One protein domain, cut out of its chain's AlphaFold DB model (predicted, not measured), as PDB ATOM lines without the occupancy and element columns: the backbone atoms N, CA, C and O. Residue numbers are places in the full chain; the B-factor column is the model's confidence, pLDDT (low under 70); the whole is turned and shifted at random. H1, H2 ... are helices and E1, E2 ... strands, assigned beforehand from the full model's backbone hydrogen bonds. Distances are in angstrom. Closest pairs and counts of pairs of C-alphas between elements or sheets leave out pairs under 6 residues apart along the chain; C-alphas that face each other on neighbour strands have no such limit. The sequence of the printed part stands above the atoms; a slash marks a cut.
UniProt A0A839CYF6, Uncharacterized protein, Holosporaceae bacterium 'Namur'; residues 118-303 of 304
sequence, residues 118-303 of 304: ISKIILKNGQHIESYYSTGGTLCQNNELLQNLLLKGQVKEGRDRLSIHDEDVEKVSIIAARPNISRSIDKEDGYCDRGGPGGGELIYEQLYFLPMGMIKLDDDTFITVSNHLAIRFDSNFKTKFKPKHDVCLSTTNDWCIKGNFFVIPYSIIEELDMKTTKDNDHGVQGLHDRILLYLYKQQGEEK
ATOM      1  N   ILE A 118       6.377 -17.089 -21.889       91.06
ATOM      2  CA  ILE A 118       7.817 -17.342 -21.939       91.06
ATOM      3  C   ILE A 118       8.495 -16.354 -22.882       91.06
ATOM      4  O   ILE A 118       7.927 -15.936 -23.890       91.06
ATOM      5  N   SER A 119       9.740 -15.999 -22.575       90.44
ATOM      6  CA  SER A 119      10.559 -15.117 -23.413       90.44
ATOM      7  C   SER A 119      11.316 -15.862 -24.512       90.44
ATOM      8  O   SER A 119      11.937 -15.221 -25.351       90.44
ATOM      9  N   LYS A 120      11.282 -17.199 -24.532       93.62
ATOM     10  CA  LYS A 120      12.027 -18.036 -25.479       93.62
ATOM     11  C   LYS A 120      11.204 -19.238 -25.923       93.62
ATOM     12  O   LYS A 120      10.701 -19.990 -25.093       93.62
ATOM     13  N   ILE A 121      11.143 -19.452 -27.231       94.69
ATOM     14  CA  ILE A 121      10.516 -20.602 -27.884       94.69
ATOM     15  C   ILE A 121      11.582 -21.332 -28.694       94.69
ATOM     16  O   ILE A 121      12.374 -20.701 -29.382       94.69
ATOM     17  N   ILE A 122      11.584 -22.665 -28.632       95.75
ATOM     18  CA  ILE A 122      12.400 -23.524 -29.501       95.75
ATOM     19  C   ILE A 122      11.455 -24.215 -30.485       95.75
ATOM     20  O   ILE A 122      10.560 -24.951 -30.052       95.75
ATOM     21  N   LEU A 123      11.630 -23.950 -31.777       95.06
ATOM     22  CA  LEU A 123      10.878 -24.558 -32.877       95.06
ATOM     23  C   LEU A 123      11.357 -25.996 -33.132       95.06
ATOM     24  O   LEU A 123      12.473 -26.362 -32.754       95.06
ATOM     25  N   LYS A 124      10.555 -26.830 -33.807       93.50
ATOM     26  CA  LYS A 124      10.938 -28.226 -34.124       93.50
ATOM     27  C   LYS A 124      12.208 -28.335 -34.968       93.50
ATOM     28  O   LYS A 124      12.908 -29.336 -34.874       93.50
ATOM     29  N   ASN A 125      12.524 -27.315 -35.766       94.19
ATOM     30  CA  ASN A 125      13.760 -27.249 -36.552       94.19
ATOM     31  C   ASN A 125      14.989 -26.777 -35.738       94.19
ATOM     32  O   ASN A 125      16.044 -26.521 -36.317       94.19
ATOM     33  N   GLY A 126      14.855 -26.612 -34.419       94.75
ATOM     34  CA  GLY A 126      15.920 -26.168 -33.521       94.75
ATOM     35  C   GLY A 126      16.142 -24.656 -33.482       94.75
ATOM     36  O   GLY A 126      16.867 -24.192 -32.609       94.75
ATOM     37  N   GLN A 127      15.508 -23.869 -34.361       96.88
ATOM     38  CA  GLN A 127      15.601 -22.411 -34.289       96.88
ATOM     39  C   GLN A 127      14.919 -21.883 -33.030       96.88
ATOM     40  O   GLN A 127      13.904 -22.412 -32.563       96.88
ATOM     41  N   HIS A 128      15.471 -20.804 -32.497       96.94
ATOM     42  CA  HIS A 128      14.915 -20.100 -31.358       96.94
ATOM     43  C   HIS A 128      14.135 -18.879 -31.831       96.94
ATOM     44  O   HIS A 128      14.532 -18.235 -32.799       96.94
ATOM     45  N   ILE A 129      13.063 -18.551 -31.113       96.06
ATOM     46  CA  ILE A 129      12.426 -17.235 -31.119       96.06
ATOM     47  C   ILE A 129      12.573 -16.674 -29.706       96.06
ATOM     48  O   ILE A 129      12.074 -17.282 -28.757       96.06
ATOM     49  N   GLU A 130      13.273 -15.553 -29.545       94.12
ATOM     50  CA  GLU A 130      13.508 -14.913 -28.245       94.12
ATOM     51  C   GLU A 130      12.961 -13.483 -28.229       94.12
ATOM     52  O   GLU A 130      13.242 -12.698 -29.129       94.12
ATOM     53  N   SER A 131      12.204 -13.140 -27.187       89.94
ATOM     54  CA  SER A 131      11.860 -11.757 -26.864       89.94
ATOM     55  C   SER A 131      13.031 -11.123 -26.124       89.94
ATOM     56  O   SER A 131      13.438 -11.578 -25.047       89.94
ATOM     57  N   TYR A 132      13.600 -10.093 -26.742       85.94
ATOM     58  CA  TYR A 132      14.565  -9.207 -26.121       85.94
ATOM     59  C   TYR A 132      13.790  -8.005 -25.588       85.94
ATOM     60  O   TYR A 132      13.309  -7.196 -26.373       85.94
ATOM     61  N   TYR A 133      13.624  -7.935 -24.265       75.81
ATOM     62  CA  TYR A 133      12.871  -6.888 -23.576       75.81
ATOM     63  C   TYR A 133      13.726  -6.290 -22.456       75.81
ATOM     64  O   TYR A 133      14.178  -7.022 -21.572       75.81
ATOM     65  N   SER A 134      13.964  -4.978 -22.506       60.03
ATOM     66  CA  SER A 134      14.906  -4.284 -21.610       60.03
ATOM     67  C   SER A 134      14.195  -3.465 -20.526       60.03
ATOM     68  O   SER A 134      14.516  -3.639 -19.353       60.03
ATOM     69  N   THR A 135      13.170  -2.669 -20.863       56.69
ATOM     70  CA  THR A 135      12.290  -1.953 -19.910       56.69
ATOM     71  C   THR A 135      11.013  -1.457 -20.605       56.69
ATOM     72  O   THR A 135      10.989  -1.316 -21.827       56.69
ATOM     73  N   GLY A 136       9.950  -1.196 -19.831       50.53
ATOM     74  CA  GLY A 136       8.674  -0.675 -20.341       50.53
ATOM     75  C   GLY A 136       8.694   0.842 -20.503       50.53
ATOM     76  O   GLY A 136       9.177   1.546 -19.618       50.53
ATOM     77  N   GLY A 137       8.171   1.331 -21.623       48.25
ATOM     78  CA  GLY A 137       8.179   2.731 -22.014       48.25
ATOM     79  C   GLY A 137       7.322   3.596 -21.105       48.25
ATOM     80  O   GLY A 137       6.093   3.527 -21.089       48.25
ATOM     81  N   THR A 138       7.982   4.486 -20.380       48.75
ATOM     82  CA  THR A 138       7.386   5.779 -20.048       48.75
ATOM     83  C   THR A 138       7.883   6.780 -21.093       48.75
ATOM     84  O   THR A 138       9.013   6.666 -21.548       48.75
ATOM     85  N   LEU A 139       7.049   7.740 -21.515       46.91
ATOM     86  CA  LEU A 139       7.403   8.745 -22.542       46.91
ATOM     87  C   LEU A 139       8.668   9.565 -22.207       46.91
ATOM     88  O   LEU A 139       9.252  10.183 -23.088       46.91
ATOM     89  N   CYS A 140       9.065   9.554 -20.939       46.81
ATOM     90  CA  CYS A 140      10.223  10.228 -20.364       46.81
ATOM     91  C   CYS A 140      11.419   9.274 -20.104       46.81
ATOM     92  O   CYS A 140      12.445   9.680 -19.567       46.81
ATOM     93  N   GLN A 141      11.303   7.989 -20.460       50.06
ATOM     94  CA  GLN A 141      12.396   7.009 -20.453       50.06
ATOM     95  C   GLN A 141      12.817   6.657 -21.883       50.06
ATOM     96  O   GLN A 141      12.153   7.023 -22.848       50.06
ATOM     97  N   ASN A 142      13.937   5.936 -22.013       53.16
ATOM     98  CA  ASN A 142      14.440   5.433 -23.293       53.16
ATOM     99  C   ASN A 142      13.328   4.798 -24.141       53.16
ATOM    100  O   ASN A 142      12.460   4.095 -23.623       53.16
ATOM    101  N   ASN A 143      13.391   5.018 -25.456       64.94
ATOM    102  CA  ASN A 143      12.356   4.578 -26.377       64.94
ATOM    103  C   ASN A 143      12.210   3.047 -26.381       64.94
ATOM    104  O   ASN A 143      13.098   2.321 -26.832       64.94
ATOM    105  N   GLU A 144      11.069   2.554 -25.901       70.25
ATOM    106  CA  GLU A 144      10.808   1.120 -25.791       70.25
ATOM    107  C   GLU A 144      10.800   0.398 -27.145       70.25
ATOM    108  O   GLU A 144      11.105  -0.792 -27.198       70.25
ATOM    109  N   LEU A 145      10.513   1.101 -28.244       78.69
ATOM    110  CA  LEU A 145      10.515   0.518 -29.588       78.69
ATOM    111  C   LEU A 145      11.935   0.191 -30.069       78.69
ATOM    112  O   LEU A 145      12.100  -0.714 -30.883       78.69
ATOM    113  N   LEU A 146      12.958   0.871 -29.536       79.38
ATOM    114  CA  LEU A 146      14.364   0.536 -29.790       79.38
ATOM    115  C   LEU A 146      14.846  -0.614 -28.924       79.38
ATOM    116  O   LEU A 146      15.743  -1.350 -29.311       79.38
ATOM    117  N   GLN A 147      14.291  -0.761 -27.731       75.62
ATOM    118  CA  GLN A 147      14.831  -1.692 -26.752       75.62
ATOM    119  C   GLN A 147      14.124  -3.043 -26.740       75.62
ATOM    120  O   GLN A 147      14.588  -3.962 -26.061       75.62
ATOM    121  N   ASN A 148      13.024  -3.159 -27.488       83.62
ATOM    122  CA  ASN A 148      12.174  -4.331 -27.491       83.62
ATOM    123  C   ASN A 148      11.983  -4.879 -28.914       83.62
ATOM    124  O   ASN A 148      11.457  -4.200 -29.801       83.62
ATOM    125  N   LEU A 149      12.415  -6.123 -29.123       91.50
ATOM    126  CA  LEU A 149      12.346  -6.821 -30.407       91.50
ATOM    127  C   LEU A 149      12.254  -8.342 -30.223       91.50
ATOM    128  O   LEU A 149      12.582  -8.889 -29.169       91.50
ATOM    129  N   LEU A 150      11.829  -9.029 -31.278       93.75
ATOM    130  CA  LEU A 150      11.927 -10.477 -31.413       93.75
ATOM    131  C   LEU A 150      13.149 -10.840 -32.248       93.75
ATOM    132  O   LEU A 150      13.388 -10.274 -33.315       93.75
ATOM    133  N   LEU A 151      13.887 -11.824 -31.753       95.38
ATOM    134  CA  LEU A 151      15.016 -12.447 -32.423       95.38
ATOM    135  C   LEU A 151      14.612 -13.832 -32.900       95.38
ATOM    136  O   LEU A 151      14.012 -14.587 -32.133       95.38
ATOM    137  N   LYS A 152      15.006 -14.200 -34.116       96.88
ATOM    138  CA  LYS A 152      14.887 -15.571 -34.612       96.88
ATOM    139  C   LYS A 152      16.163 -16.036 -35.290       96.88
ATOM    140  O   LYS A 152      16.692 -15.364 -36.168       96.88
ATOM    141  N   GLY A 153      16.645 -17.213 -34.908       97.31
ATOM    142  CA  GLY A 153      17.877 -17.765 -35.463       97.31
ATOM    143  C   GLY A 153      18.320 -19.056 -34.789       97.31
ATOM    144  O   GLY A 153      17.591 -19.634 -33.983       97.31
ATOM    145  N   GLN A 154      19.522 -19.514 -35.133       97.25
ATOM    146  CA  GLN A 154      20.188 -20.627 -34.456       97.25
ATOM    147  C   GLN A 154      21.113 -20.089 -33.363       97.25
ATOM    148  O   GLN A 154      21.842 -19.118 -33.565       97.25
ATOM    149  N   VAL A 155      21.112 -20.731 -32.197       96.19
ATOM    150  CA  VAL A 155      22.096 -20.402 -31.164       96.19
ATOM    151  C   VAL A 155      23.443 -20.990 -31.575       96.19
ATOM    152  O   VAL A 155      23.544 -22.177 -31.874       96.19
ATOM    153  N   LYS A 156      24.480 -20.144 -31.616       95.25
ATOM    154  CA  LYS A 156      25.842 -20.593 -31.959       95.25
ATOM    155  C   LYS A 156      26.402 -21.435 -30.815       95.25
ATOM    156  O   LYS A 156      26.066 -21.204 -29.655       95.25
ATOM    157  N   GLU A 157      27.269 -22.378 -31.165       94.88
ATOM    158  CA  GLU A 157      27.907 -23.296 -30.224       94.88
ATOM    159  C   GLU A 157      28.536 -22.554 -29.031       94.88
ATOM    160  O   GLU A 157      29.154 -21.501 -29.188       94.88
ATOM    161  N   GLY A 158      28.331 -23.089 -27.824       94.94
ATOM    162  CA  GLY A 158      28.836 -22.501 -26.580       94.94
ATOM    163  C   GLY A 158      28.047 -21.297 -26.052       94.94
ATOM    164  O   GLY A 158      28.457 -20.713 -25.050       94.94
ATOM    165  N   ARG A 159      26.929 -20.912 -26.685       93.75
ATOM    166  CA  ARG A 159      26.016 -19.870 -26.184       93.75
ATOM    167  C   ARG A 159      24.679 -20.467 -25.752       93.75
ATOM    168  O   ARG A 159      24.243 -21.480 -26.285       93.75
ATOM    169  N   ASP A 160      23.992 -19.777 -24.843       91.44
ATOM    170  CA  ASP A 160      22.667 -20.186 -24.349       91.44
ATOM    171  C   ASP A 160      21.505 -19.439 -25.030       91.44
ATOM    172  O   ASP A 160      20.332 -19.829 -24.911       91.44
ATOM    173  N   ARG A 161      21.820 -18.337 -25.723       94.31
ATOM    174  CA  ARG A 161      20.855 -17.364 -26.253       94.31
ATOM    175  C   ARG A 161      21.287 -16.790 -27.599       94.31
ATOM    176  O   ARG A 161      22.471 -16.813 -27.945       94.31
ATOM    177  N   LEU A 162      20.314 -16.258 -28.335       95.12
ATOM    178  CA  LEU A 162      20.558 -15.431 -29.519       95.12
ATOM    179  C   LEU A 162      21.199 -14.092 -29.120       95.12
ATOM    180  O   LEU A 162      20.899 -13.549 -28.056       95.12
ATOM    181  N   SER A 163      22.065 -13.551 -29.980       92.56
ATOM    182  CA  SER A 163      22.615 -12.203 -29.818       92.56
ATOM    183  C   SER A 163      21.957 -11.240 -30.797       92.56
ATOM    184  O   SER A 163      21.833 -11.541 -31.983       92.56
ATOM    185  N   ILE A 164      21.621 -10.038 -30.323       90.81
ATOM    186  CA  ILE A 164      21.136  -8.937 -31.169       90.81
ATOM    187  C   ILE A 164      22.180  -8.485 -32.207       90.81
ATOM    188  O   ILE A 164      21.832  -7.841 -33.191       90.81
ATOM    189  N   HIS A 165      23.460  -8.815 -32.006       91.75
ATOM    190  CA  HIS A 165      24.559  -8.425 -32.894       91.75
ATOM    191  C   HIS A 165      24.897  -9.481 -33.952       91.75
ATOM    192  O   HIS A 165      25.757  -9.239 -34.792       91.75
ATOM    193  N   ASP A 166      24.251 -10.646 -33.918       93.94
ATOM    194  CA  ASP A 166      24.457 -11.659 -34.949       93.94
ATOM    195  C   ASP A 166      23.802 -11.222 -36.271       93.94
ATOM    196  O   ASP A 166      22.650 -10.781 -36.291       93.94
ATOM    197  N   GLU A 167      24.541 -11.345 -37.377       92.69
ATOM    198  CA  GLU A 167      24.062 -11.008 -38.727       92.69
ATOM    199  C   GLU A 167      23.032 -12.017 -39.255       92.69
ATOM    200  O   GLU A 167      22.141 -11.659 -40.019       92.69
ATOM    201  N   ASP A 168      23.134 -13.276 -38.825       94.44
ATOM    202  CA  ASP A 168      22.272 -14.389 -39.229       94.44
ATOM    203  C   ASP A 168      20.966 -14.488 -38.418       94.44
ATOM    204  O   ASP A 168      20.164 -15.401 -38.625       94.44
ATOM    205  N   VAL A 169      20.743 -13.547 -37.497       96.25
ATOM    206  CA  VAL A 169      19.537 -13.472 -36.672       96.25
ATOM    207  C   VAL A 169      18.539 -12.496 -37.292       96.25
ATOM    208  O   VAL A 169      18.811 -11.306 -37.448       96.25
ATOM    209  N   GLU A 170      17.349 -13.007 -37.602       96.75
ATOM    210  CA  GLU A 170      16.192 -12.220 -38.026       96.75
ATOM    211  C   GLU A 170      15.687 -11.376 -36.843       96.75
ATOM    212  O   GLU A 170      15.510 -11.894 -35.737       96.75
ATOM    213  N   LYS A 171      15.463 -10.077 -37.076       95.19
ATOM    214  CA  LYS A 171      15.068  -9.094 -36.055       95.19
ATOM    215  C   LYS A 171      13.774  -8.411 -36.469       95.19
ATOM    216  O   LYS A 171      13.720  -7.746 -37.506       95.19
ATOM    217  N   VAL A 172      12.740  -8.557 -35.653       94.88
ATOM    218  CA  VAL A 172      11.396  -8.055 -35.959       94.88
ATOM    219  C   VAL A 172      10.813  -7.359 -34.743       94.88
ATOM    220  O   VAL A 172      10.899  -7.868 -33.629       94.88
ATOM    221  N   SER A 173      10.147  -6.233 -34.967       92.25
ATOM    222  CA  SER A 173       9.316  -5.590 -33.957       92.25
ATOM    223  C   SER A 173       7.851  -5.779 -34.293       92.25
ATOM    224  O   SER A 173       7.381  -5.441 -35.378       92.25
ATOM    225  N   ILE A 174       7.126  -6.335 -33.330       90.50
ATOM    226  CA  ILE A 174       5.679  -6.460 -33.383       90.50
ATOM    227  C   ILE A 174       5.115  -5.344 -32.515       90.50
ATOM    228  O   ILE A 174       5.313  -5.349 -31.297       90.50
ATOM    229  N   ILE A 175       4.438  -4.387 -33.140       88.75
ATOM    230  CA  ILE A 175       3.932  -3.188 -32.478       88.75
ATOM    231  C   ILE A 175       2.412  -3.087 -32.596       88.75
ATOM    232  O   ILE A 175       1.821  -3.514 -33.587       88.75
ATOM    233  N   ALA A 176       1.775  -2.503 -31.590       85.06
ATOM    234  CA  ALA A 176       0.353  -2.186 -31.614       85.06
ATOM    235  C   ALA A 176       0.092  -0.762 -31.144       85.06
ATOM    236  O   ALA A 176       0.779  -0.257 -30.259       85.06
ATOM    237  N   ALA A 177      -0.917  -0.137 -31.731       80.75
ATOM    238  CA  ALA A 177      -1.385   1.179 -31.352       80.75
ATOM    239  C   ALA A 177      -2.452   1.060 -30.255       80.75
ATOM    240  O   ALA A 177      -3.274   0.139 -30.275       80.75
ATOM    241  N   ARG A 178      -2.409   1.950 -29.256       73.38
ATOM    242  CA  ARG A 178      -3.419   2.000 -28.192       73.38
ATOM    243  C   ARG A 178      -4.033   3.389 -28.049       73.38
ATOM    244  O   ARG A 178      -3.293   4.375 -28.034       73.38
ATOM    245  N   PRO A 179      -5.349   3.469 -27.779       54.94
ATOM    246  CA  PRO A 179      -6.075   4.735 -27.709       54.94
ATOM    247  C   PRO A 179      -5.757   5.607 -26.485       54.94
ATOM    248  O   PRO A 179      -6.281   6.708 -26.394       54.94
ATOM    249  N   ASN A 180      -4.947   5.153 -25.516       51.53
ATOM    250  CA  ASN A 180      -4.696   5.894 -24.273       51.53
ATOM    251  C   ASN A 180      -3.299   5.637 -23.693       51.53
ATOM    252  O   ASN A 180      -2.891   4.483 -23.555       51.53
ATOM    253  N   ILE A 181      -2.648   6.701 -23.211       50.44
ATOM    254  CA  ILE A 181      -1.411   6.643 -22.418       50.44
ATOM    255  C   ILE A 181      -1.620   7.349 -21.080       50.44
ATOM    256  O   ILE A 181      -2.283   8.384 -20.985       50.44
ATOM    257  N   SER A 182      -0.978   6.810 -20.046       41.69
ATOM    258  CA  SER A 182      -0.738   7.508 -18.787       41.69
ATOM    259  C   SER A 182       0.325   8.598 -18.978       41.69
ATOM    260  O   SER A 182       1.480   8.308 -19.277       41.69
ATOM    261  N   ARG A 183      -0.072   9.859 -18.775       48.28
ATOM    262  CA  ARG A 183       0.812  11.035 -18.759       48.28
ATOM    263  C   ARG A 183       1.790  10.925 -17.580       48.28
ATOM    264  O   ARG A 183       1.402  11.186 -16.443       48.28
ATOM    265  N   SER A 184       3.035  10.534 -17.828       42.03
ATOM    266  CA  SER A 184       4.144  10.773 -16.889       42.03
ATOM    267  C   SER A 184       4.993  11.885 -17.472       42.03
ATOM    268  O   SER A 184       5.148  11.947 -18.690       42.03
ATOM    269  N   ILE A 185       5.426  12.810 -16.630       44.31
ATOM    270  CA  ILE A 185       5.932  14.099 -17.076       44.31
ATOM    271  C   ILE A 185       7.345  14.308 -16.534       44.31
ATOM    272  O   ILE A 185       7.615  13.957 -15.386       44.31
ATOM    273  N   ASP A 186       8.198  14.913 -17.361       39.00
ATOM    274  CA  ASP A 186       9.510  15.421 -16.978       39.00
ATOM    275  C   ASP A 186       9.403  16.571 -15.974       39.00
ATOM    276  O   ASP A 186       8.821  17.628 -16.242       39.00
ATOM    277  N   LYS A 187      10.008  16.378 -14.804       40.28
ATOM    278  CA  LYS A 187      10.407  17.489 -13.939       40.28
ATOM    279  C   LYS A 187      11.667  18.159 -14.501       40.28
ATOM    280  O   LYS A 187      12.427  17.556 -15.252       40.28
ATOM    281  N   GLU A 188      11.934  19.390 -14.062       43.84
ATOM    282  CA  GLU A 188      13.171  20.137 -14.372       43.84
ATOM    283  C   GLU A 188      14.464  19.401 -13.950       43.84
ATOM    284  O   GLU A 188      15.550  19.765 -14.391       43.84
ATOM    285  N   ASP A 189      14.359  18.356 -13.119       46.28
ATOM    286  CA  ASP A 189      15.462  17.496 -12.676       46.28
ATOM    287  C   ASP A 189      15.704  16.264 -13.578       46.28
ATOM    288  O   ASP A 189      16.606  15.472 -13.295       46.28
ATOM    289  N   GLY A 190      14.928  16.099 -14.657       44.97
ATOM    290  CA  GLY A 190      15.049  14.985 -15.602       44.97
ATOM    291  C   GLY A 190      14.466  13.654 -15.112       44.97
ATOM    292  O   GLY A 190      14.702  12.626 -15.748       44.97
ATOM    293  N   TYR A 191      13.720  13.635 -14.000       44.53
ATOM    294  CA  TYR A 191      13.031  12.430 -13.533       44.53
ATOM    295  C   TYR A 191      11.568  12.381 -13.992       44.53
ATOM    296  O   TYR A 191      10.781  13.299 -13.756       44.53
ATOM    297  N   CYS A 192      11.193  11.236 -14.572       48.91
ATOM    298  CA  CYS A 192       9.816  10.811 -14.806       48.91
ATOM    299  C   CYS A 192       9.025  10.748 -13.498       48.91
ATOM    300  O   CYS A 192       9.143   9.758 -12.767       48.91
ATOM    301  N   ASP A 193       8.161  11.721 -13.221       41.06
ATOM    302  CA  ASP A 193       7.167  11.561 -12.161       41.06
ATOM    303  C   ASP A 193       5.765  11.415 -12.756       41.06
ATOM    304  O   ASP A 193       5.420  11.980 -13.804       41.06
ATOM    305  N   ARG A 194       4.935  10.604 -12.102       40.84
ATOM    306  CA  ARG A 194       3.541  10.411 -12.514       40.84
ATOM    307  C   ARG A 194       2.777  11.733 -12.335       40.84
ATOM    308  O   ARG A 194       2.258  11.995 -11.258       40.84
ATOM    309  N   GLY A 195       2.645  12.517 -13.407       39.03
ATOM    310  CA  GLY A 195       1.536  13.460 -13.600       39.03
ATOM    311  C   GLY A 195       1.722  14.952 -13.266       39.03
ATOM    312  O   GLY A 195       0.914  15.497 -12.523       39.03
ATOM    313  N   GLY A 196       2.635  15.683 -13.913       33.28
ATOM    314  CA  GLY A 196       2.507  17.158 -14.071       33.28
ATOM    315  C   GLY A 196       3.689  17.776 -14.820       33.28
ATOM    316  O   GLY A 196       4.756  17.278 -14.529       33.28
ATOM    317  N   PRO A 197       3.654  18.832 -15.678       33.09
ATOM    318  CA  PRO A 197       2.707  19.386 -16.665       33.09
ATOM    319  C   PRO A 197       3.249  19.507 -18.148       33.09
ATOM    320  O   PRO A 197       2.918  20.455 -18.847       33.09
ATOM    321  N   GLY A 198       4.075  18.585 -18.660       34.81
ATOM    322  CA  GLY A 198       4.926  18.712 -19.860       34.81
ATOM    323  C   GLY A 198       4.885  17.533 -20.848       34.81
ATOM    324  O   GLY A 198       5.797  17.369 -21.645       34.81
ATOM    325  N   GLY A 199       3.828  16.719 -20.831       37.91
ATOM    326  CA  GLY A 199       3.491  15.901 -21.997       37.91
ATOM    327  C   GLY A 199       2.603  16.727 -22.919       37.91
ATOM    328  O   GLY A 199       1.517  17.127 -22.492       37.91
ATOM    329  N   GLY A 200       3.051  17.008 -24.143       38.47
ATOM    330  CA  GLY A 200       2.189  17.598 -25.168       38.47
ATOM    331  C   GLY A 200       0.956  16.724 -25.428       38.47
ATOM    332  O   GLY A 200       0.932  15.534 -25.106       38.47
ATOM    333  N   GLU A 201      -0.097  17.314 -25.989       40.12
ATOM    334  CA  GLU A 201      -1.255  16.556 -26.451       40.12
ATOM    335  C   GLU A 201      -0.818  15.644 -27.605       40.12
ATOM    336  O   GLU A 201      -0.492  16.116 -28.692       40.12
ATOM    337  N   LEU A 202      -0.769  14.332 -27.363       48.56
ATOM    338  CA  LEU A 202      -0.666  13.367 -28.450       48.56
ATOM    339  C   LEU A 202      -2.028  13.313 -29.130       48.56
ATOM    340  O   LEU A 202      -3.035  12.963 -28.517       48.56
ATOM    341  N   ILE A 203      -2.039  13.700 -30.401       49.09
ATOM    342  CA  ILE A 203      -3.250  13.804 -31.219       49.09
ATOM    343  C   ILE A 203      -3.742  12.400 -31.647       49.09
ATOM    344  O   ILE A 203      -4.836  12.265 -32.189       49.09
ATOM    345  N   TYR A 204      -2.962  11.343 -31.377       59.56
ATOM    346  CA  TYR A 204      -3.205   9.976 -31.844       59.56
ATOM    347  C   TYR A 204      -2.672   8.884 -30.899       59.56
ATOM    348  O   TYR A 204      -1.987   9.148 -29.911       59.56
ATOM    349  N   GLU A 205      -3.012   7.634 -31.222       68.44
ATOM    350  CA  GLU A 205      -2.672   6.417 -30.477       68.44
ATOM    351  C   GLU A 205      -1.153   6.184 -30.337       68.44
ATOM    352  O   GLU A 205      -0.404   6.326 -31.303       68.44
ATOM    353  N   GLN A 206      -0.676   5.758 -29.158       73.31
ATOM    354  CA  GLN A 206       0.743   5.414 -28.973       73.31
ATOM    355  C   GLN A 206       1.021   3.985 -29.437       73.31
ATOM    356  O   GLN A 206       0.261   3.065 -29.140       73.31
ATOM    357  N   LEU A 207       2.138   3.811 -30.143       80.56
ATOM    358  CA  LEU A 207       2.701   2.516 -30.505       80.56
ATOM    359  C   LEU A 207       3.390   1.860 -29.306       80.56
ATOM    360  O   LEU A 207       4.155   2.518 -28.617       80.56
ATOM    361  N   TYR A 208       3.180   0.567 -29.100       79.31
ATOM    362  CA  TYR A 208       3.874  -0.203 -28.072       79.31
ATOM    363  C   TYR A 208       4.345  -1.530 -28.621       79.31
ATOM    364  O   TYR A 208       3.682  -2.123 -29.476       79.31
ATOM    365  N   PHE A 209       5.441  -2.040 -28.071       79.69
ATOM    366  CA  PHE A 209       5.873  -3.403 -28.349       79.69
ATOM    367  C   PHE A 209       4.886  -4.413 -27.744       79.69
ATOM    368  O   PHE A 209       4.586  -4.382 -26.551       79.69
ATOM    369  N   LEU A 210       4.355  -5.303 -28.581       77.19
ATOM    370  CA  LEU A 210       3.283  -6.223 -28.201       77.19
ATOM    371  C   LEU A 210       3.781  -7.456 -27.413       77.19
ATOM    372  O   LEU A 210       3.161  -7.770 -26.396       77.19
ATOM    373  N   PRO A 211       4.857  -8.169 -27.806       71.88
ATOM    374  CA  PRO A 211       5.263  -9.401 -27.134       71.88
ATOM    375  C   PRO A 211       6.113  -9.155 -25.879       71.88
ATOM    376  O   PRO A 211       7.323  -9.384 -25.869       71.88
ATOM    377  N   MET A 212       5.472  -8.781 -24.769       68.19
ATOM    378  CA  MET A 212       6.117  -8.885 -23.447       68.19
ATOM    379  C   MET A 212       6.370 -10.350 -23.052       68.19
ATOM    380  O   MET A 212       7.318 -10.653 -22.328       68.19
ATOM    381  N   GLY A 213       5.567 -11.265 -23.595       82.00
ATOM    382  CA  GLY A 213       5.728 -12.700 -23.460       82.00
ATOM    383  C   GLY A 213       5.013 -13.463 -24.579       82.00
ATOM    384  O   GLY A 213       4.238 -12.902 -25.362       82.00
ATOM    385  N   MET A 214       5.345 -14.747 -24.712       92.31
ATOM    386  CA  MET A 214       4.833 -15.620 -25.769       92.31
ATOM    387  C   MET A 214       4.278 -16.920 -25.190       92.31
ATOM    388  O   MET A 214       4.769 -17.431 -24.188       92.31
ATOM    389  N   ILE A 215       3.289 -17.501 -25.856       93.94
ATOM    390  CA  ILE A 215       2.739 -18.823 -25.551       93.94
ATOM    391  C   ILE A 215       3.094 -19.744 -26.713       93.94
ATOM    392  O   ILE A 215       2.586 -19.571 -27.821       93.94
ATOM    393  N   LYS A 216       3.967 -20.724 -26.467       93.38
ATOM    394  CA  LYS A 216       4.312 -21.745 -27.461       93.38
ATOM    395  C   LYS A 216       3.120 -22.673 -27.710       93.38
ATOM    396  O   LYS A 216       2.506 -23.153 -26.756       93.38
ATOM    397  N   LEU A 217       2.853 -22.975 -28.977       91.88
ATOM    398  CA  LEU A 217       1.895 -23.997 -29.396       91.88
ATOM    399  C   LEU A 217       2.627 -25.230 -29.952       91.88
ATOM    400  O   LEU A 217       3.798 -25.164 -30.335       91.88
ATOM    401  N   ASP A 218       1.940 -26.374 -29.999       88.50
ATOM    402  CA  ASP A 218       2.548 -27.659 -30.396       88.50
ATOM    403  C   ASP A 218       2.828 -27.768 -31.922       88.50
ATOM    404  O   ASP A 218       3.420 -28.744 -32.399       88.50
ATOM    405  N   ASP A 219       2.443 -26.764 -32.715       87.88
ATOM    406  CA  ASP A 219       2.532 -26.734 -34.182       87.88
ATOM    407  C   ASP A 219       3.499 -25.674 -34.744       87.88
ATOM    408  O   ASP A 219       3.312 -25.198 -35.860       87.88
ATOM    409  N   ASP A 220       4.550 -25.332 -33.989       89.88
ATOM    410  CA  ASP A 220       5.566 -24.319 -34.353       89.88
ATOM    411  C   ASP A 220       5.003 -22.910 -34.591       89.88
ATOM    412  O   ASP A 220       5.646 -22.052 -35.198       89.88
ATOM    413  N   THR A 221       3.809 -22.656 -34.070       92.69
ATOM    414  CA  THR A 221       3.237 -21.319 -33.964       92.69
ATOM    415  C   THR A 221       3.253 -20.856 -32.510       92.69
ATOM    416  O   THR A 221       3.546 -21.623 -31.583       92.69
ATOM    417  N   PHE A 222       2.957 -19.582 -32.291       93.62
ATOM    418  CA  PHE A 222       2.914 -19.011 -30.951       93.62
ATOM    419  C   PHE A 222       1.871 -17.906 -30.848       93.62
ATOM    420  O   PHE A 222       1.485 -17.315 -31.853       93.62
ATOM    421  N   ILE A 223       1.402 -17.638 -29.631       93.62
ATOM    422  CA  ILE A 223       0.506 -16.518 -29.337       93.62
ATOM    423  C   ILE A 223       1.295 -15.460 -28.579       93.62
ATOM    424  O   ILE A 223       1.974 -15.770 -27.603       93.62
ATOM    425  N   THR A 224       1.192 -14.214 -29.010       91.12
ATOM    426  CA  THR A 224       1.656 -13.048 -28.259       91.12
ATOM    427  C   THR A 224       0.453 -12.355 -27.652       91.12
ATOM    428  O   THR A 224      -0.584 -12.222 -28.312       91.12
ATOM    429  N   VAL A 225       0.599 -11.879 -26.425       84.38
ATOM    430  CA  VAL A 225      -0.493 -11.265 -25.680       84.38
ATOM    431  C   VAL A 225      -0.042  -9.891 -25.217       84.38
ATOM    432  O   VAL A 225       1.062  -9.715 -24.717       84.38
ATOM    433  N   SER A 226      -0.913  -8.910 -25.376       76.19
ATOM    434  CA  SER A 226      -0.828  -7.625 -24.696       76.19
ATOM    435  C   SER A 226      -2.223  -7.262 -24.200       76.19
ATOM    436  O   SER A 226      -3.183  -7.814 -24.719       76.19
ATOM    437  N   ASN A 227      -2.351  -6.344 -23.234       74.31
ATOM    438  CA  ASN A 227      -3.607  -5.983 -22.549       74.31
ATOM    439  C   ASN A 227      -4.917  -6.337 -23.284       74.31
ATOM    440  O   ASN A 227      -5.712  -7.070 -22.711       74.31
ATOM    441  N   HIS A 228      -5.136  -5.868 -24.521       79.75
ATOM    442  CA  HIS A 228      -6.345  -6.171 -25.303       79.75
ATOM    443  C   HIS A 228      -6.131  -6.998 -26.584       79.75
ATOM    444  O   HIS A 228      -7.114  -7.351 -27.229       79.75
ATOM    445  N   LEU A 229      -4.894  -7.331 -26.958       86.06
ATOM    446  CA  LEU A 229      -4.599  -8.108 -28.166       86.06
ATOM    447  C   LEU A 229      -4.022  -9.471 -27.802       86.06
ATOM    448  O   LEU A 229      -2.996  -9.549 -27.137       86.06
ATOM    449  N   ALA A 230      -4.643 -10.537 -28.291       90.31
ATOM    450  CA  ALA A 230      -4.058 -11.874 -28.299       90.31
ATOM    451  C   ALA A 230      -3.946 -12.310 -29.757       90.31
ATOM    452  O   ALA A 230      -4.968 -12.493 -30.411       90.31
ATOM    453  N   ILE A 231      -2.731 -12.436 -30.286       92.00
ATOM    454  CA  ILE A 231      -2.493 -12.675 -31.717       92.00
ATOM    455  C   ILE A 231      -1.598 -13.894 -31.885       92.00
ATOM    456  O   ILE A 231      -0.581 -14.028 -31.209       92.00
ATOM    457  N   ARG A 232      -1.980 -14.781 -32.801       92.94
ATOM    458  CA  ARG A 232      -1.220 -15.970 -33.177       92.94
ATOM    459  C   ARG A 232      -0.337 -15.684 -34.392       92.94
ATOM    460  O   ARG A 232      -0.807 -15.102 -35.372       92.94
ATOM    461  N   PHE A 233       0.900 -16.162 -34.343       92.94
ATOM    462  CA  PHE A 233       1.909 -16.042 -35.392       92.94
ATOM    463  C   PHE A 233       2.456 -17.400 -35.790       92.94
ATOM    464  O   PHE A 233       2.631 -18.277 -34.941       92.94
ATOM    465  N   ASP A 234       2.766 -17.556 -37.072       93.00
ATOM    466  CA  ASP A 234       3.607 -18.654 -37.529       93.00
ATOM    467  C   ASP A 234       5.089 -18.424 -37.180       93.00
ATOM    468  O   ASP A 234       5.492 -17.377 -36.668       93.00
ATOM    469  N   SER A 235       5.924 -19.414 -37.486       92.38
ATOM    470  CA  SER A 235       7.372 -19.358 -37.269       92.38
ATOM    471  C   SER A 235       8.094 -18.266 -38.071       92.38
ATOM    472  O   SER A 235       9.277 -18.029 -37.841       92.38
ATOM    473  N   ASN A 236       7.423 -17.591 -39.006       93.06
ATOM    474  CA  ASN A 236       7.948 -16.492 -39.818       93.06
ATOM    475  C   ASN A 236       7.315 -15.145 -39.449       93.06
ATOM    476  O   ASN A 236       7.305 -14.237 -40.277       93.06
ATOM    477  N   PHE A 237       6.765 -15.028 -38.237       92.69
ATOM    478  CA  PHE A 237       6.123 -13.809 -37.745       92.69
ATOM    479  C   PHE A 237       4.936 -13.347 -38.605       92.69
ATOM    480  O   PHE A 237       4.540 -12.181 -38.549       92.69
ATOM    481  N   LYS A 238       4.323 -14.250 -39.380       91.44
ATOM    482  CA  LYS A 238       3.120 -13.949 -40.160       91.44
ATOM    483  C   LYS A 238       1.877 -14.284 -39.356       91.44
ATOM    484  O   LYS A 238       1.798 -15.304 -38.672       91.44
ATOM    485  N   THR A 239       0.870 -13.435 -39.497       90.62
ATOM    486  CA  THR A 239      -0.462 -13.638 -38.931       90.62
ATOM    487  C   THR A 239      -1.522 -13.320 -39.980       90.62
ATOM    488  O   THR A 239      -1.287 -12.510 -40.876       90.62
ATOM    489  N   LYS A 240      -2.697 -13.953 -39.886       87.06
ATOM    490  CA  LYS A 240      -3.888 -13.541 -40.651       87.06
ATOM    491  C   LYS A 240      -4.857 -12.714 -39.808       87.06
ATOM    492  O   LYS A 240      -5.987 -12.480 -40.240       87.06
ATOM    493  N   PHE A 241      -4.450 -12.310 -38.603       87.62
ATOM    494  CA  PHE A 241      -5.231 -11.404 -37.779       87.62
ATOM    495  C   PHE A 241      -5.479 -10.118 -38.565       87.62
ATOM    496  O   PHE A 241      -4.544  -9.499 -39.067       87.62
ATOM    497  N   LYS A 242      -6.753  -9.756 -38.706       82.94
ATOM    498  CA  LYS A 242      -7.159  -8.497 -39.315       82.94
ATOM    499  C   LYS A 242      -7.518  -7.543 -38.183       82.94
ATOM    500  O   LYS A 242      -8.534  -7.779 -37.524       82.94
ATOM    501  N   PRO A 243      -6.695  -6.514 -37.939       79.19
ATOM    502  CA  PRO A 243      -7.015  -5.516 -36.941       79.19
ATOM    503  C   PRO A 243      -8.317  -4.801 -37.322       79.19
ATOM    504  O   PRO A 243      -8.626  -4.638 -38.506       79.19
ATOM    505  N   LYS A 244      -9.119  -4.445 -36.316       75.94
ATOM    506  CA  LYS A 244     -10.497  -3.959 -36.511       75.94
ATOM    507  C   LYS A 244     -10.634  -2.441 -36.465       75.94
ATOM    508  O   LYS A 244     -11.665  -1.908 -36.873       75.94
ATOM    509  N   HIS A 245      -9.605  -1.756 -35.980       78.19
ATOM    510  CA  HIS A 245      -9.587  -0.308 -35.832       78.19
ATOM    511  C   HIS A 245      -8.404   0.276 -36.591       78.19
ATOM    512  O   HIS A 245      -7.337  -0.330 -36.637       78.19
ATOM    513  N   ASP A 246      -8.629   1.432 -37.204       86.00
ATOM    514  CA  ASP A 246      -7.614   2.195 -37.921       86.00
ATOM    515  C   ASP A 246      -6.989   3.224 -36.976       86.00
ATOM    516  O   ASP A 246      -7.681   3.799 -36.135       86.00
ATOM    517  N   VAL A 247      -5.700   3.502 -37.153       83.50
ATOM    518  CA  VAL A 247      -4.986   4.536 -36.394       83.50
ATOM    519  C   VAL A 247      -5.060   5.846 -37.160       83.50
ATOM    520  O   VAL A 247      -4.444   5.980 -38.219       83.50
ATOM    521  N   CYS A 248      -5.798   6.824 -36.641       82.44
ATOM    522  CA  CYS A 248      -5.902   8.148 -37.251       82.44
ATOM    523  C   CYS A 248      -4.902   9.127 -36.626       82.44
ATOM    524  O   CYS A 248      -4.849   9.287 -35.412       82.44
ATOM    525  N   LEU A 249      -4.115   9.784 -37.479       76.56
ATOM    526  CA  LEU A 249      -3.042  10.725 -37.131       76.56
ATOM    527  C   LEU A 249      -3.534  12.177 -37.002       76.56
ATOM    528  O   LEU A 249      -2.766  13.066 -36.647       76.56
ATOM    529  N   SER A 250      -4.801  12.431 -37.338       71.88
ATOM    530  CA  SER A 250      -5.439  13.749 -37.326       71.88
ATOM    531  C   SER A 250      -6.821  13.658 -36.687       71.88
ATOM    532  O   SER A 250      -7.545  12.687 -36.911       71.88
ATOM    533  N   THR A 251      -7.230  14.720 -35.991       67.81
ATOM    534  CA  THR A 251      -8.589  14.881 -35.445       67.81
ATOM    535  C   THR A 251      -9.672  14.925 -36.524       67.81
ATOM    536  O   THR A 251     -10.836  14.654 -36.238       67.81
ATOM    537  N   THR A 252      -9.305  15.247 -37.768       70.19
ATOM    538  CA  THR A 252     -10.228  15.273 -38.910       70.19
ATOM    539  C   THR A 252     -10.461  13.894 -39.533       70.19
ATOM    540  O   THR A 252     -11.295  13.776 -40.423       70.19
ATOM    541  N   ASN A 253      -9.763  12.844 -39.070       69.44
ATOM    542  CA  ASN A 253      -9.794  11.477 -39.618       69.44
ATOM    543  C   ASN A 253      -9.395  11.356 -41.104       69.44
ATOM    544  O   ASN A 253      -9.623  10.320 -41.726       69.44
ATOM    545  N   ASP A 254      -8.761  12.378 -41.682       78.44
ATOM    546  CA  ASP A 254      -8.335  12.342 -43.089       78.44
ATOM    547  C   ASP A 254      -7.052  11.520 -43.299       78.44
ATOM    548  O   ASP A 254      -6.717  11.137 -44.419       78.44
ATOM    549  N   TRP A 255      -6.289  11.291 -42.227       83.44
ATOM    550  CA  TRP A 255      -4.979  10.643 -42.255       83.44
ATOM    551  C   TRP A 255      -5.025   9.415 -41.353       83.44
ATOM    552  O   TRP A 255      -4.686   9.509 -40.177       83.44
ATOM    553  N   CYS A 256      -5.478   8.276 -41.885       85.62
ATOM    554  CA  CYS A 256      -5.573   7.036 -41.114       85.62
ATOM    555  C   CYS A 256      -4.777   5.886 -41.744       85.62
ATOM    556  O   CYS A 256      -4.798   5.654 -42.961       85.62
ATOM    557  N   ILE A 257      -4.095   5.151 -40.876       88.44
ATOM    558  CA  ILE A 257      -3.401   3.899 -41.159       88.44
ATOM    559  C   ILE A 257      -4.390   2.767 -40.883       88.44
ATOM    560  O   ILE A 257      -5.076   2.759 -39.864       88.44
ATOM    561  N   LYS A 258      -4.488   1.820 -41.808       87.38
ATOM    562  CA  LYS A 258      -5.348   0.654 -41.716       87.38
ATOM    563  C   LYS A 258      -4.793  -0.290 -40.670       87.38
ATOM    564  O   LYS A 258      -3.672  -0.779 -40.801       87.38
ATOM    565  N   GLY A 259      -5.623  -0.577 -39.676       85.00
ATOM    566  CA  GLY A 259      -5.243  -1.418 -38.555       85.00
ATOM    567  C   GLY A 259      -4.508  -0.693 -37.426       85.00
ATOM    568  O   GLY A 259      -3.944   0.378 -37.615       85.00
ATOM    569  N   ASN A 260      -4.493  -1.331 -36.254       83.12
ATOM    570  CA  ASN A 260      -3.843  -0.901 -35.011       83.12
ATOM    571  C   ASN A 260      -2.708  -1.851 -34.590       83.12
ATOM    572  O   ASN A 260      -2.335  -1.923 -33.420       83.12
ATOM    573  N   PHE A 261      -2.174  -2.617 -35.537       88.50
ATOM    574  CA  PHE A 261      -1.181  -3.657 -35.305       88.50
ATOM    575  C   PHE A 261      -0.264  -3.785 -36.522       88.50
ATOM    576  O   PHE A 261      -0.751  -3.835 -37.653       88.50
ATOM    577  N   PHE A 262       1.047  -3.891 -36.289       89.44
ATOM    578  CA  PHE A 262       2.055  -3.906 -37.345       89.44
ATOM    579  C   PHE A 262       3.228  -4.832 -37.001       89.44
ATOM    580  O   PHE A 262       3.699  -4.878 -35.864       89.44
ATOM    581  N   VAL A 263       3.731  -5.539 -38.013       92.19
ATOM    582  CA  VAL A 263       4.983  -6.305 -37.955       92.19
ATOM    583  C   VAL A 263       5.998  -5.570 -38.819       92.19
ATOM    584  O   VAL A 263       5.784  -5.426 -40.022       92.19
ATOM    585  N   ILE A 264       7.076  -5.075 -38.215       93.44
ATOM    586  CA  ILE A 264       8.061  -4.225 -38.888       93.44
ATOM    587  C   ILE A 264       9.455  -4.848 -38.726       93.44
ATOM    588  O   ILE A 264       9.823  -5.210 -37.606       93.44
ATOM    589  N   PRO A 265      10.257  -4.969 -39.802       95.00
ATOM    590  CA  PRO A 265      11.670  -5.309 -39.673       95.00
ATOM    591  C   PRO A 265      12.376  -4.313 -38.750       95.00
ATOM    592  O   PRO A 265      12.235  -3.101 -38.918       95.00
ATOM    593  N   TYR A 266      13.159  -4.807 -37.792       93.75
ATOM    594  CA  TYR A 266      13.785  -3.940 -36.789       93.75
ATOM    595  C   TYR A 266      14.748  -2.909 -37.404       93.75
ATOM    596  O   TYR A 266      14.841  -1.787 -36.917       93.75
ATOM    597  N   SER A 267      15.362  -3.228 -38.548       94.38
ATOM    598  CA  SER A 267      16.224  -2.302 -39.296       94.38
ATOM    599  C   SER A 267      15.522  -1.002 -39.704       94.38
ATOM    600  O   SER A 267      16.169   0.034 -39.819       94.38
ATOM    601  N   ILE A 268      14.200  -1.032 -39.915       95.25
ATOM    602  CA  ILE A 268      13.417   0.180 -40.193       95.25
ATOM    603  C   ILE A 268      13.340   1.058 -38.944       95.25
ATOM    604  O   ILE A 268      13.454   2.275 -39.047       95.25
ATOM    605  N   ILE A 269      13.172   0.460 -37.761       92.25
ATOM    606  CA  ILE A 269      13.159   1.207 -36.498       92.25
ATOM    607  C   ILE A 269      14.522   1.870 -36.270       92.25
ATOM    608  O   ILE A 269      14.560   3.064 -35.984       92.25
ATOM    609  N   GLU A 270      15.622   1.139 -36.480       91.75
ATOM    610  CA  GLU A 270      16.987   1.682 -36.383       91.75
ATOM    611  C   GLU A 270      17.210   2.847 -37.366       91.75
ATOM    612  O   GLU A 270      17.715   3.904 -36.986       91.75
ATOM    613  N   GLU A 271      16.782   2.701 -38.625       94.12
ATOM    614  CA  GLU A 271      16.899   3.764 -39.631       94.12
ATOM    615  C   GLU A 271      16.111   5.023 -39.237       94.12
ATOM    616  O   GLU A 271      16.597   6.151 -39.391       94.12
ATOM    617  N   LEU A 272      14.877   4.853 -38.755       92.81
ATOM    618  CA  LEU A 272      14.031   5.971 -38.349       92.81
ATOM    619  C   LEU A 272      14.588   6.671 -37.109       92.81
ATOM    620  O   LEU A 272      14.567   7.901 -37.075       92.81
ATOM    621  N   ASP A 273      15.152   5.932 -36.158       88.81
ATOM    622  CA  ASP A 273      15.803   6.494 -34.974       88.81
ATOM    623  C   ASP A 273      17.051   7.314 -35.315       88.81
ATOM    624  O   ASP A 273      17.218   8.439 -34.833       88.81
ATOM    625  N   MET A 274      17.878   6.832 -36.248       88.62
ATOM    626  CA  MET A 274      19.007   7.615 -36.758       88.62
ATOM    627  C   MET A 274      18.552   8.949 -37.368       88.62
ATOM    628  O   MET A 274      19.217   9.974 -37.190       88.62
ATOM    629  N   LYS A 275      17.412   8.967 -38.076       88.75
ATOM    630  CA  LYS A 275      16.834  10.204 -38.634       88.75
ATOM    631  C   LYS A 275      16.280  11.116 -37.541       88.75
ATOM    632  O   LYS A 275      16.549  12.312 -37.579       88.75
ATOM    633  N   THR A 276      15.555  10.562 -36.570       83.56
ATOM    634  CA  THR A 276      15.073  11.286 -35.384       83.56
ATOM    635  C   THR A 276      16.226  11.977 -34.663       83.56
ATOM    636  O   THR A 276      16.154  13.167 -34.360       83.56
ATOM    637  N   THR A 277      17.330  11.254 -34.485       80.81
ATOM    638  CA  THR A 277      18.537  11.758 -33.834       80.81
ATOM    639  C   THR A 277      19.212  12.863 -34.640       80.81
ATOM    640  O   THR A 277      19.619  13.879 -34.086       80.81
ATOM    641  N   LYS A 278      19.310  12.714 -35.962       83.75
ATOM    642  CA  LYS A 278      19.895  13.747 -36.828       83.75
ATOM    643  C   LYS A 278      19.101  15.059 -36.812       83.75
ATOM    644  O   LYS A 278      19.695  16.126 -36.945       83.75
ATOM    645  N   ASP A 279      17.785  14.968 -36.659       81.69
ATOM    646  CA  ASP A 279      16.874  16.114 -36.704       81.69
ATOM    647  C   ASP A 279      16.658  16.760 -35.315       81.69
ATOM    648  O   ASP A 279      15.819  17.648 -35.179       81.69
ATOM    649  N   ASN A 280      17.427  16.351 -34.293       73.25
ATOM    650  CA  ASN A 280      17.305  16.776 -32.890       73.25
ATOM    651  C   ASN A 280      15.916  16.532 -32.264       73.25
ATOM    652  O   ASN A 280      15.516  17.226 -31.330       73.25
ATOM    653  N   ASP A 281      15.198  15.519 -32.741       70.69
ATOM    654  CA  ASP A 281      13.858  15.141 -32.276       70.69
ATOM    655  C   ASP A 281      13.920  13.934 -31.319       70.69
ATOM    656  O   ASP A 281      13.092  13.033 -31.354       70.69
ATOM    657  N   HIS A 282      14.961  13.870 -30.480       57.88
ATOM    658  CA  HIS A 282      15.374  12.679 -29.712       57.88
ATOM    659  C   HIS A 282      14.359  12.150 -28.679       57.88
ATOM    660  O   HIS A 282      14.658  11.198 -27.957       57.88
ATOM    661  N   GLY A 283      13.192  12.777 -28.548       62.53
ATOM    662  CA  GLY A 283      12.153  12.318 -27.637       62.53
ATOM    663  C   GLY A 283      11.543  10.987 -28.083       62.53
ATOM    664  O   GLY A 283      11.572  10.622 -29.259       62.53
ATOM    665  N   VAL A 284      10.906  10.279 -27.144       63.88
ATOM    666  CA  VAL A 284      10.117   9.068 -27.445       63.88
ATOM    667  C   VAL A 284       9.097   9.342 -28.554       63.88
ATOM    668  O   VAL A 284       8.898   8.508 -29.433       63.88
ATOM    669  N   GLN A 285       8.516  10.542 -28.559       72.69
ATOM    670  CA  GLN A 285       7.560  10.977 -29.568       72.69
ATOM    671  C   GLN A 285       8.146  10.981 -30.992       72.69
ATOM    672  O   GLN A 285       7.533  10.402 -31.881       72.69
ATOM    673  N   GLY A 286       9.357  11.503 -31.212       78.00
ATOM    674  CA  GLY A 286       9.922  11.640 -32.559       78.00
ATOM    675  C   GLY A 286      10.027  10.319 -33.332       78.00
ATOM    676  O   GLY A 286       9.669  10.237 -34.509       78.00
ATOM    677  N   LEU A 287      10.443   9.231 -32.673       83.00
ATOM    678  CA  LEU A 287      10.474   7.907 -33.311       83.00
ATOM    679  C   LEU A 287       9.065   7.339 -33.550       83.00
ATOM    680  O   LEU A 287       8.829   6.739 -34.599       83.00
ATOM    681  N   HIS A 288       8.125   7.532 -32.623       84.00
ATOM    682  CA  HIS A 288       6.742   7.079 -32.815       84.00
ATOM    683  C   HIS A 288       6.103   7.771 -34.025       84.00
ATOM    684  O   HIS A 288       5.538   7.100 -34.890       84.00
ATOM    685  N   ASP A 289       6.264   9.090 -34.119       81.31
ATOM    686  CA  ASP A 289       5.756   9.926 -35.205       81.31
ATOM    687  C   ASP A 289       6.318   9.452 -36.550       81.31
ATOM    688  O   ASP A 289       5.583   9.256 -37.525       81.31
ATOM    689  N   ARG A 290       7.624   9.164 -36.603       88.19
ATOM    690  CA  ARG A 290       8.270   8.633 -37.810       88.19
ATOM    691  C   ARG A 290       7.793   7.242 -38.193       88.19
ATOM    692  O   ARG A 290       7.630   6.994 -39.388       88.19
ATOM    693  N   ILE A 291       7.561   6.350 -37.231       90.38
ATOM    694  CA  ILE A 291       7.024   5.012 -37.515       90.38
ATOM    695  C   ILE A 291       5.603   5.124 -38.073       90.38
ATOM    696  O   ILE A 291       5.296   4.498 -39.087       90.38
ATOM    697  N   LEU A 292       4.752   5.965 -37.488       88.31
ATOM    698  CA  LEU A 292       3.396   6.194 -37.990       88.31
ATOM    699  C   LEU A 292       3.402   6.788 -39.404       88.31
ATOM    700  O   LEU A 292       2.689   6.309 -40.287       88.31
ATOM    701  N   LEU A 293       4.263   7.775 -39.667       88.44
ATOM    702  CA  LEU A 293       4.435   8.338 -41.008       88.44
ATOM    703  C   LEU A 293       4.974   7.308 -42.012       88.44
ATOM    704  O   LEU A 293       4.559   7.319 -43.173       88.44
ATOM    705  N   TYR A 294       5.888   6.431 -41.593       92.50
ATOM    706  CA  TYR A 294       6.378   5.321 -42.411       92.50
ATOM    707  C   TYR A 294       5.236   4.365 -42.786       92.50
ATOM    708  O   TYR A 294       5.029   4.098 -43.971       92.50
ATOM    709  N   LEU A 295       4.444   3.928 -41.803       91.50
ATOM    710  CA  LEU A 295       3.301   3.032 -42.004       91.50
ATOM    711  C   LEU A 295       2.235   3.647 -42.922       91.50
ATOM    712  O   LEU A 295       1.744   2.988 -43.839       91.50
ATOM    713  N   TYR A 296       1.926   4.931 -42.730       89.62
ATOM    714  CA  TYR A 296       0.991   5.660 -43.588       89.62
ATOM    715  C   TYR A 296       1.452   5.695 -45.054       89.62
ATOM    716  O   TYR A 296       0.649   5.477 -45.966       89.62
ATOM    717  N   LYS A 297       2.749   5.930 -45.296       90.00
ATOM    718  CA  LYS A 297       3.326   5.947 -46.650       90.00
ATOM    719  C   LYS A 297       3.295   4.568 -47.305       90.00
ATOM    720  O   LYS A 297       2.859   4.481 -48.450       90.00
ATOM    721  N   GLN A 298       3.679   3.515 -46.580       89.56
ATOM    722  CA  GLN A 298       3.656   2.134 -47.083       89.56
ATOM    723  C   GLN A 298       2.257   1.732 -47.570       89.56
ATOM    724  O   GLN A 298       2.094   1.266 -48.694       89.56
ATOM    725  N   GLN A 299       1.217   2.043 -46.793       85.00
ATOM    726  CA  GLN A 299      -0.166   1.805 -47.209       85.00
ATOM    727  C   GLN A 299      -0.563   2.564 -48.490       85.00
ATOM    728  O   GLN A 299      -1.410   2.104 -49.259       85.00
ATOM    729  N   GLY A 300      -0.027   3.769 -48.696       76.44
ATOM    730  CA  GLY A 300      -0.268   4.555 -49.908       76.44
ATOM    731  C   GLY A 300       0.425   3.980 -51.147       76.44
ATOM    732  O   GLY A 300      -0.087   4.141 -52.255       76.44
ATOM    733  N   GLU A 301       1.562   3.309 -50.962       75.94
ATOM    734  CA  GLU A 301       2.322   2.633 -52.019       75.94
ATOM    735  C   GLU A 301       1.675   1.304 -52.426       75.94
ATOM    736  O   GLU A 301       1.563   1.043 -53.618       75.94
ATOM    737  N   GLU A 302       1.137   0.529 -51.479       63.25
ATOM    738  CA  GLU A 302       0.404  -0.723 -51.760       63.25
ATOM    739  C   GLU A 302      -0.887  -0.530 -52.581       63.25
ATOM    740  O   GLU A 302      -1.442  -1.489 -53.116       63.25
ATOM    741  N   LYS A 303      -1.396   0.704 -52.674       57.47
ATOM    742  CA  LYS A 303      -2.596   1.048 -53.457       57.47
ATOM    743  C   LYS A 303      -2.296   1.440 -54.911       57.47
ATOM    744  O   LYS A 303      -3.250   1.734 -55.636       57.47
TER     745      LYS A 303
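AT A GLANCE: This is residues 118 to 303 of the 304 residues of an uncharacterized protein of Holosporaceae bacterium 'Namur' (UniProt A0A839CYF6). A strongly twisted, branched sheet of six strands, E1, E2, E3, E4, E5 and E9, forms a loose sandwich with a small sheet of three, E6, E7 and E8, the two only partly face to face. The helices H1, H2 and H3 gather near the part of the large sheet made by E4, E5 and E9, where H3 crosses E5 and E9, while long loops link the parts. The printed part has 186 residues, under half of them in named elements, in the order E1 E2 H1 E3 E4 E5 E6 E7 E8 E9 H2 H3; the class is mixed, helices and strands. The neighbour strands of both sheets are antiparallel, and the small sheet has the order E6, E7, E8. The whole is compact, with a radius of gyration of the C-alphas of 17.4 A and spans of 50 by 42 by 30 A.

HOW THE PARTS SIT: The large sheet branches at E4, residues 170 to 178. On one side of it are E3, residues 149 to 153, and E5, residues 206 to 209; on the other side is E9, residues 261 to 265. E3 and E4 are an antiparallel hairpin, with N 150 and O 172 at 2.8 A. E4 and E5 are another, with N 176 and O 208 at 2.9 A; E3, E4 and E5 make a meander, each strand the antiparallel neighbour of the one before. E4 and E9 have N 173 and O 264 at 2.8 A. E2, residues 128 to 132, lies on one side of E3 and E4 on the other side; E2 and E3 are antiparallel neighbours, with N 130 and O 151 at 2.9 A, and the edge strand E1, residues 120 to 122, forms a hairpin with E2, with N 121 and O 129 at 2.8 A. E6, residues 214 to 216, E7, residues 222 to 226, and E8, residues 229 to 233, make a second meander, with N 215 and O 223 at 2.8 A and N 224 and O 231 at 2.8 A. The two sheets form a sandwich, two sheets face to face, 8.8 A centre to centre over the facing parts, and the closest C-alphas of E1 and E6 are those of Ile 121 and Lys 216, 6.3 A apart. H1, residues 144 to 147, is on the large sheet at a height of 5.7 A, over none of its strands. H2, residues 266 to 278, only grazes that sheet with residues 266 to 269. H3, residues 284 to 301, is on it at a height of 9.6 A, only just over E5 and E9, with 3 C-alphas falling on each, and runs across the strands, at 84 degrees to E5 on the local plane. H2 and H3 touch, closest at the C-alphas of Asp 273 and Leu 287, 5.8 A, at a steep tilt of 58 degrees, opposite ways. H1 and H2 only just touch, with 3 pairs of C-alphas within 8 A, closest at Leu 146 and Ile 269, 6.8 A. Every O i to N i+4 pair is within hydrogen-bond range in H2 and H3; H1 is too short for such a pair.

IN THESE COORDINATES: E4 is the longest strand, 26.1 A from C-alpha 170 at (16.192, -12.220, -38.026) to C-alpha 178. E9 spans 13.7 A, E7 13.5 A, E3 13.3 A, E8 12.6 A, E2 12.1 A and E5 10.2 A; E1, E6 and H1 are shorter. E1 begins at C-alpha 120, (12.027, -18.036, -25.479). H2 is 18.7 A long, and H3 is 26.6 A long, ending at C-alpha 301, (2.322, 2.633, -52.019).

THE WHOLE: The C-alphas of Gly 158 and Thr 252, the two farthest apart, are 55.7 A apart. The printed part has no cut. The links E2 to H1, E3 to E4, E4 to E5 and E8 to E9 are long. The mean pLDDT of the printed part is 78.6; 45 residues are under 70, among them residues 134 to 143 and 179 to 205.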